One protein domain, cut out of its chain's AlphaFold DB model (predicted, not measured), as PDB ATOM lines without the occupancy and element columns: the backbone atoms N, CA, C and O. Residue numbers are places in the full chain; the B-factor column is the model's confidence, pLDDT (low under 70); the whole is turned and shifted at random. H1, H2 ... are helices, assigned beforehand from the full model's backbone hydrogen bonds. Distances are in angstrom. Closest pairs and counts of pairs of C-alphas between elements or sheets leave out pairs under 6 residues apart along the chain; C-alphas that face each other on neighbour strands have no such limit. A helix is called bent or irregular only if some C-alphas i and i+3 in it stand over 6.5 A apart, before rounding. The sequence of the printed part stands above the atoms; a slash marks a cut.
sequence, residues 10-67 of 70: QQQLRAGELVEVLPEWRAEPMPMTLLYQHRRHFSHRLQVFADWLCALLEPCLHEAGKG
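Overview. This is residues 10 to 67 of the 70 residues of an uncharacterized protein of Acetobacter malorum (UniProt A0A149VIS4). One long, kinked helix, H2, makes one side of a drawn-out rod, and a long strap of chain with no named element, residues 16 to 43, runs back along its length. A short helix, H1, sits at the far end of the rod, beyond the last residues of H2 and with no contact to it. The printed part has 58 residues with two named helices, H1 then H2, and no named strand; its class is all helix, though under half of the residues, 28 of 58, are in named elements. The whole is extended, with a radius of gyration of the C-alphas of 16.9 A and spans of 48 by 22 by 16 A.

Arrangement. H2, residues 44 to 65, has a kink of 47 degrees near residue 59. It is irregular, but only just: C-alphas 56 and 59 are 6.9 A apart. H1, residues 10 to 15, is apart from H2, with no C-alpha of the one within 8 A of the other. In H1 every O i to N i+4 pair is within hydrogen-bond range, and in H2 15 of 18 are.

Along the chain. H2 measures 30.3 A from C-alpha 44 at (3.595, -65.922, 83.540) to C-alpha 65 at (15.261, -74.070, 110.261). H1 measures 8.6 A and begins at C-alpha 10, (28.390, -74.307, 107.462).

Size, cuts and confidence. The two C-alphas farthest apart are those of Gly 16 and Arg 40, at 50.0 A. The printed part has no cut, and the link from H1 to H2, 28 residues, is long. Residues 11 to 17, 37 to 45 and 55 to 60 stand free. The mean pLDDT of the printed part is 78.5, and residues 38 to 42 and 61 to 67 are under 70.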
ATOM      1  N   GLN A  10      28.232 -72.846 107.426       82.62
ATOM      2  CA  GLN A  10      28.390 -74.307 107.462       82.62
ATOM      3  C   GLN A  10      29.834 -74.745 107.201       82.62
ATOM      4  O   GLN A  10      30.343 -75.642 107.872       82.62
ATOM      5  N   GLN A  11      30.505 -74.132 106.226       83.62
ATOM      6  CA  GLN A  11      31.861 -74.520 105.845       83.62
ATOM      7  C   GLN A  11      32.881 -74.155 106.928       83.62
ATOM      8  O   GLN A  11      33.756 -74.955 107.238       83.62
ATOM      9  N   GLN A  12      32.748 -72.979 107.528       82.06
ATOM     10  CA  GLN A  12      33.635 -72.467 108.565       82.06
ATOM     11  C   GLN A  12      33.433 -73.217 109.888       82.06
ATOM     12  O   GLN A  12      34.409 -73.502 110.577       82.06
ATOM     13  N   LEU A  13      32.192 -73.607 110.206       84.44
ATOM     14  CA  LEU A  13      31.889 -74.503 111.326       84.44
ATOM     15  C   LEU A  13      32.521 -75.887 111.112       84.44
ATOM     16  O   LEU A  13      33.140 -76.430 112.021       84.44
ATOM     17  N   ARG A  14      32.424 -76.448 109.896       85.00
ATOM     18  CA  ARG A  14      33.073 -77.729 109.547       85.00
ATOM     19  C   ARG A  14      34.599 -77.644 109.570       85.00
ATOM     20  O   ARG A  14      35.246 -78.624 109.922       85.00
ATOM     21  N   ALA A  15      35.160 -76.500 109.187       89.75
ATOM     22  CA  ALA A  15      36.596 -76.245 109.211       89.75
ATOM     23  C   ALA A  15      37.141 -75.970 110.625       89.75
ATOM     24  O   ALA A  15      38.353 -75.976 110.809       89.75
ATOM     25  N   GLY A  16      36.273 -75.734 111.618       86.19
ATOM     26  CA  GLY A  16      36.672 -75.368 112.981       86.19
ATOM     27  C   GLY A  16      37.116 -73.909 113.141       86.19
ATOM     28  O   GLY A  16      37.518 -73.513 114.231       86.19
ATOM     29  N   GLU A  17      37.008 -73.102 112.083       90.38
ATOM     30  CA  GLU A  17      37.285 -71.657 112.093       90.38
ATOM     31  C   GLU A  17      36.194 -70.875 112.841       90.38
ATOM     32  O   GLU A  17      36.426 -69.780 113.355       90.38
ATOM     33  N   LEU A  18      34.986 -71.442 112.912       87.44
ATOM     34  CA  LEU A  18      33.891 -70.945 113.732       87.44
ATOM     35  C   LEU A  18      33.463 -71.995 114.753       87.44
ATOM     36  O   LEU A  18      33.425 -73.190 114.467       87.44
ATOM     37  N   VAL A  19      33.089 -71.516 115.938       86.25
ATOM     38  CA  VAL A  19      32.581 -72.335 117.040       86.25
ATOM     39  C   VAL A  19      31.178 -71.860 117.396       86.25
ATOM     40  O   VAL A  19      30.946 -70.664 117.581       86.25
ATOM     41  N   GLU A  20      30.242 -72.804 117.485       84.19
ATOM     42  CA  GLU A  20      28.889 -72.541 117.973       84.19
ATOM     43  C   GLU A  20      28.935 -72.229 119.474       84.19
ATOM     44  O   GLU A  20      29.534 -72.955 120.268       84.19
ATOM     45  N   VAL A  21      28.293 -71.131 119.861       87.81
ATOM     46  CA  VAL A  21      28.169 -70.696 121.253       87.81
ATOM     47  C   VAL A  21      26.705 -70.798 121.667       87.81
ATOM     48  O   VAL A  21      25.831 -70.404 120.902       87.81
ATOM     49  N   LEU A  22      26.444 -71.301 122.879       83.44
ATOM     50  CA  LEU A  22      25.092 -71.475 123.436       83.44
ATOM     51  C   LEU A  22      24.155 -72.333 122.550       83.44
ATOM     52  O   LEU A  22      23.084 -71.866 122.165       83.44
ATOM     53  N   PRO A  23      24.504 -73.602 122.258       80.31
ATOM     54  CA  PRO A  23      23.717 -74.461 121.360       80.31
ATOM     55  C   PRO A  23      22.287 -74.742 121.860       80.31
ATOM     56  O   PRO A  23      21.408 -75.081 121.068       80.31
ATOM     57  N   GLU A  24      22.041 -74.581 123.163       82.19
ATOM     58  CA  GLU A  24      20.721 -74.727 123.794       82.19
ATOM     59  C   GLU A  24      19.790 -73.526 123.532       82.19
ATOM     60  O   GLU A  24      18.577 -73.638 123.688       82.19
ATOM     61  N   TRP A  25      20.335 -72.384 123.100       79.56
ATOM     62  CA  TRP A  25      19.609 -71.120 122.937       79.56
ATOM     63  C   TRP A  25      19.550 -70.714 121.462       79.56
ATOM     64  O   TRP A  25      20.165 -69.735 121.035       79.56
ATOM     65  N   ARG A  26      18.809 -71.484 120.657       75.62
ATOM     66  CA  ARG A  26      18.635 -71.195 119.225       75.62
ATOM     67  C   ARG A  26      17.668 -70.039 118.986       75.62
ATOM     68  O   ARG A  26      16.579 -70.001 119.550       75.62
ATOM     69  N   ALA A  27      18.069 -69.123 118.104       76.50
ATOM     70  CA  ALA A  27      17.195 -68.069 117.607       76.50
ATOM     71  C   ALA A  27      16.053 -68.662 116.765       76.50
ATOM     72  O   ALA A  27      16.240 -69.664 116.070       76.50
ATOM     73  N   GLU A  28      14.880 -68.032 116.826       78.25
ATOM     74  CA  GLU A  28      13.729 -68.420 116.012       78.25
ATOM     75  C   GLU A  28      14.064 -68.308 114.510       78.25
ATOM     76  O   GLU A  28      14.738 -67.350 114.108       78.25
ATOM     77  N   PRO A  29      13.621 -69.261 113.664       78.06
ATOM     78  CA  PRO A  29      13.820 -69.171 112.223       78.06
ATOM     79  C   PRO A  29      13.252 -67.864 111.660       78.06
ATOM     80  O   PRO A  29      12.082 -67.541 111.860       78.06
ATOM     81  N   MET A  30      14.069 -67.118 110.915       79.44
ATOM     82  CA  MET A  30      13.626 -65.880 110.279       79.44
ATOM     83  C   MET A  30      12.918 -66.196 108.947       79.44
ATOM     84  O   MET A  30      13.536 -66.810 108.071       79.44
ATOM     85  N   PRO A  31      11.649 -65.789 108.755       78.56
ATOM     86  CA  PRO A  31      10.932 -66.048 107.511       78.56
ATOM     87  C   PRO A  31      11.548 -65.260 106.350       78.56
ATOM     88  O   PRO A  31      11.823 -64.065 106.472       78.56
ATOM     89  N   MET A  32      11.731 -65.919 105.204       79.50
ATOM     90  CA  MET A  32      12.182 -65.274 103.968       79.50
ATOM     91  C   MET A  32      11.000 -65.003 103.043       79.50
ATOM     92  O   MET A  32      10.211 -65.900 102.753       79.50
ATOM     93  N   THR A  33      10.908 -63.771 102.543       83.25
ATOM     94  CA  THR A  33       9.814 -63.334 101.668       83.25
ATOM     95  C   THR A  33      10.371 -62.827 100.343       83.25
ATOM     96  O   THR A  33      11.209 -61.926 100.317       83.25
ATOM     97  N   LEU A  34       9.861 -63.356  99.231       83.50
ATOM     98  CA  LEU A  34      10.153 -62.841  97.896       83.50
ATOM     99  C   LEU A  34       9.276 -61.611  97.616       83.50
ATOM    100  O   LEU A  34       8.089 -61.734  97.323       83.50
ATOM    101  N   LEU A  35       9.855 -60.414  97.720       84.44
ATOM    102  CA  LEU A  35       9.142 -59.160  97.468       84.44
ATOM    103  C   LEU A  35       9.154 -58.799  95.980       84.44
ATOM    104  O   LEU A  35      10.207 -58.693  95.353       84.44
ATOM    105  N   TYR A  36       7.973 -58.531  95.428       79.25
ATOM    106  CA  TYR A  36       7.797 -58.061  94.058       79.25
ATOM    107  C   TYR A  36       6.705 -56.988  93.975       79.25
ATOM    108  O   TYR A  36       5.779 -56.949  94.785       79.25
ATOM    109  N   GLN A  37       6.787 -56.096  92.982       74.81
ATOM    110  CA  GLN A  37       5.735 -55.100  92.771       74.81
ATOM    111  C   GLN A  37       4.455 -55.785  92.294       74.81
ATOM    112  O   GLN A  37       4.457 -56.426  91.245       74.81
ATOM    113  N   HIS A  38       3.349 -55.572  93.008       66.25
ATOM    114  CA  HIS A  38       2.013 -55.996  92.591       66.25
ATOM    115  C   HIS A  38       1.541 -55.183  91.367       66.25
ATOM    116  O   HIS A  38       0.636 -54.354  91.457       66.25
ATOM    117  N   ARG A  39       2.126 -55.388  90.183       62.22
ATOM    118  CA  ARG A  39       1.563 -54.846  88.939       62.22
ATOM    119  C   ARG A  39       0.573 -55.845  88.359       62.22
ATOM    120  O   ARG A  39       0.832 -57.038  88.306       62.22
ATOM    121  N   ARG A  40      -0.576 -55.324  87.929       60.88
ATOM    122  CA  ARG A  40      -1.795 -56.036  87.501       60.88
ATOM    123  C   ARG A  40      -1.589 -57.078  86.384       60.88
ATOM    124  O   ARG A  40      -2.487 -57.868  86.137       60.88
ATOM    125  N   HIS A  41      -0.412 -57.104  85.755       63.56
ATOM    126  CA  HIS A  41       0.013 -58.108  84.782       63.56
ATOM    127  C   HIS A  41       1.306 -58.776  85.269       63.56
ATOM    128  O   HIS A  41       2.399 -58.458  84.798       63.56
ATOM    129  N   PHE A  42       1.196 -59.691  86.234       69.88
ATOM    130  CA  PHE A  42       2.283 -60.635  86.483       69.88
ATOM    131  C   PHE A  42       2.492 -61.433  85.204       69.88
ATOM    132  O   PHE A  42       1.612 -62.177  84.781       69.88
ATOM    133  N   SER A  43       3.634 -61.238  84.544       76.25
ATOM    134  CA  SER A  43       3.971 -62.098  83.416       76.25
ATOM    135  C   SER A  43       4.081 -63.531  83.939       76.25
ATOM    136  O   SER A  43       4.729 -63.759  84.959       76.25
ATOM    137  N   HIS A  44       3.481 -64.491  83.235       81.81
ATOM    138  CA  HIS A  44       3.595 -65.922  83.540       81.81
ATOM    139  C   HIS A  44       5.058 -66.350  83.777       81.81
ATOM    140  O   HIS A  44       5.356 -67.193  84.613       81.81
ATOM    141  N   ARG A  45       6.005 -65.687  83.099       84.31
ATOM    142  CA  ARG A  45       7.446 -65.881  83.284       84.31
ATOM    143  C   ARG A  45       7.931 -65.589  84.710       84.31
ATOM    144  O   ARG A  45       8.802 -66.301  85.190       84.31
ATOM    145  N   LEU A  46       7.398 -64.562  85.372       85.56
ATOM    146  CA  LEU A  46       7.791 -64.202  86.738       85.56
ATOM    147  C   LEU A  46       7.229 -65.186  87.768       85.56
ATOM    148  O   LEU A  46       7.923 -65.490  88.728       85.56
ATOM    149  N   GLN A  47       6.020 -65.713  87.548       84.88
ATOM    150  CA  GLN A  47       5.469 -66.792  88.376       84.88
ATOM    151  C   GLN A  47       6.326 -68.050  88.261       84.88
ATOM    152  O   GLN A  47       6.845 -68.518  89.262       84.88
ATOM    153  N   VAL A  48       6.601 -68.505  87.034       89.06
ATOM    154  CA  VAL A  48       7.467 -69.672  86.798       89.06
ATOM    155  C   VAL A  48       8.867 -69.475  87.391       89.06
ATOM    156  O   VAL A  48       9.440 -70.409  87.941       89.06
ATOM    157  N   PHE A  49       9.424 -68.262  87.306       88.50
ATOM    158  CA  PHE A  49      10.697 -67.939  87.948       88.50
ATOM    159  C   PHE A  49      10.612 -67.998  89.476       88.50
ATOM    160  O   PHE A  49      11.510 -68.553  90.101       88.50
ATOM    161  N   ALA A  50       9.559 -67.435  90.072       87.94
ATOM    162  CA  ALA A  50       9.355 -67.464  91.515       87.94
ATOM    163  C   ALA A  50       9.185 -68.904  92.016       87.94
ATOM    164  O   ALA A  50       9.846 -69.286  92.974       87.94
ATOM    165  N   ASP A  51       8.386 -69.713  91.323       88.81
ATOM    166  CA  ASP A  51       8.161 -71.120  91.656       88.81
ATOM    167  C   ASP A  51       9.463 -71.927  91.559       88.81
ATOM    168  O   ASP A  51       9.806 -72.680  92.471       88.81
ATOM    169  N   TRP A  52      10.239 -71.718  90.490       92.69
ATOM    170  CA  TRP A  52      11.559 -72.331  90.336       92.69
ATOM    171  C   TRP A  52      12.535 -71.894  91.435       92.69
ATOM    172  O   TRP A  52      13.250 -72.729  91.988       92.69
ATOM    173  N   LEU A  53      12.560 -70.602  91.773       90.44
ATOM    174  CA  LEU A  53      13.438 -70.059  92.807       90.44
ATOM    175  C   LEU A  53      13.076 -70.616  94.188       90.44
ATOM    176  O   LEU A  53      13.969 -71.001  94.939       90.44
ATOM    177  N   CYS A  54      11.784 -70.696  94.507       87.88
ATOM    178  CA  CYS A  54      11.297 -71.316  95.734       87.88
ATOM    179  C   CYS A  54      11.740 -72.779  95.818       87.88
ATOM    180  O   CYS A  54      12.347 -73.157  96.814       87.88
ATOM    181  N   ALA A  55      11.543 -73.568  94.756       88.75
ATOM    182  CA  ALA A  55      11.965 -74.970  94.719       88.75
ATOM    183  C   ALA A  55      13.491 -75.146  94.839       88.75
ATOM    184  O   ALA A  55      13.963 -76.121  95.422       88.75
ATOM    185  N   LEU A  56      14.276 -74.206  94.303       88.81
ATOM    186  CA  LEU A  56      15.736 -74.219  94.416       88.81
ATOM    187  C   LEU A  56      16.210 -73.896  95.839       88.81
ATOM    188  O   LEU A  56      17.192 -74.471  96.306       88.81
ATOM    189  N   LEU A  57      15.544 -72.954  96.507       84.94
ATOM    190  CA  LEU A  57      15.935 -72.481  97.831       84.94
ATOM    191  C   LEU A  57      15.388 -73.358  98.961       84.94
ATOM    192  O   LEU A  57      16.037 -73.462  99.997       84.94
ATOM    193  N   GLU A  58      14.245 -74.017  98.775       81.06
ATOM    194  CA  GLU A  58      13.575 -74.830  99.800       81.06
ATOM    195  C   GLU A  58      14.503 -75.832 100.522       81.06
ATOM    196  O   GLU A  58      14.474 -75.855 101.757       81.06
ATOM    197  N   PRO A  59      15.410 -76.573  99.844       78.25
ATOM    198  CA  PRO A  59      16.371 -77.445 100.522       78.25
ATOM    199  C   PRO A  59      17.328 -76.683 101.454       78.25
ATOM    200  O   PRO A  59      17.519 -77.079 102.601       78.25
ATOM    201  N   CYS A  60      17.884 -75.556 101.001       72.38
ATOM    202  CA  CYS A  60      18.826 -74.742 101.777       72.38
ATOM    203  C   CYS A  60      18.142 -74.029 102.957       72.38
ATOM    204  O   CYS A  60      18.740 -73.840 104.017       72.38
ATOM    205  N   LEU A  61      16.874 -73.646 102.786       69.25
ATOM    206  CA  LEU A  61      16.064 -73.008 103.824       69.25
ATOM    207  C   LEU A  61      15.610 -74.005 104.894       69.25
ATOM    208  O   LEU A  61      15.586 -73.667 106.079       69.25
ATOM    209  N   HIS A  62      15.300 -75.245 104.503       64.06
ATOM    210  CA  HIS A  62      14.945 -76.308 105.443       64.06
ATOM    211  C   HIS A  62      16.106 -76.632 106.393       64.06
ATOM    212  O   HIS A  62      15.888 -76.844 107.585       64.06
ATOM    213  N   GLU A  63      17.345 -76.617 105.898       55.53
ATOM    214  CA  GLU A  63      18.540 -76.854 106.717       55.53
ATOM    215  C   GLU A  63      18.773 -75.758 107.766       55.53
ATOM    216  O   GLU A  63      19.192 -76.054 108.884       55.53
ATOM    217  N   ALA A  64      18.431 -74.506 107.450       54.97
ATOM    218  CA  ALA A  64      18.566 -73.381 108.372       54.97
ATOM    219  C   ALA A  64      17.533 -73.400 109.515       54.97
ATOM    220  O   ALA A  64      17.826 -72.938 110.616       54.97
ATOM    221  N   GLY A  65      16.335 -73.946 109.267       51.56
ATOM    222  CA  GLY A  65      15.261 -74.070 110.261       51.56
ATOM    223  C   GLY A  65      15.290 -75.370 111.070       51.56
ATOM    224  O   GLY A  65      14.695 -75.446 112.143       51.56
ATOM    225  N   LYS A  66      16.005 -76.401 110.603       51.16
ATOM    226  CA  LYS A  66      16.104 -77.706 111.275       51.16
ATOM    227  C   LYS A  66      17.222 -77.723 112.316       51.16
ATOM    228  O   LYS A  66      18.048 -78.634 112.369       51.16
ATOM    229  N   GLY A  67      17.227 -76.726 113.194       47.44
ATOM    230  CA  GLY A  67      17.934 -76.813 114.461       47.44
ATOM    231  C   GLY A  67      17.280 -77.901 115.306       47.44
ATOM    232  O   GLY A  67      16.322 -77.619 116.010       47.44
TER     233      GLY A  67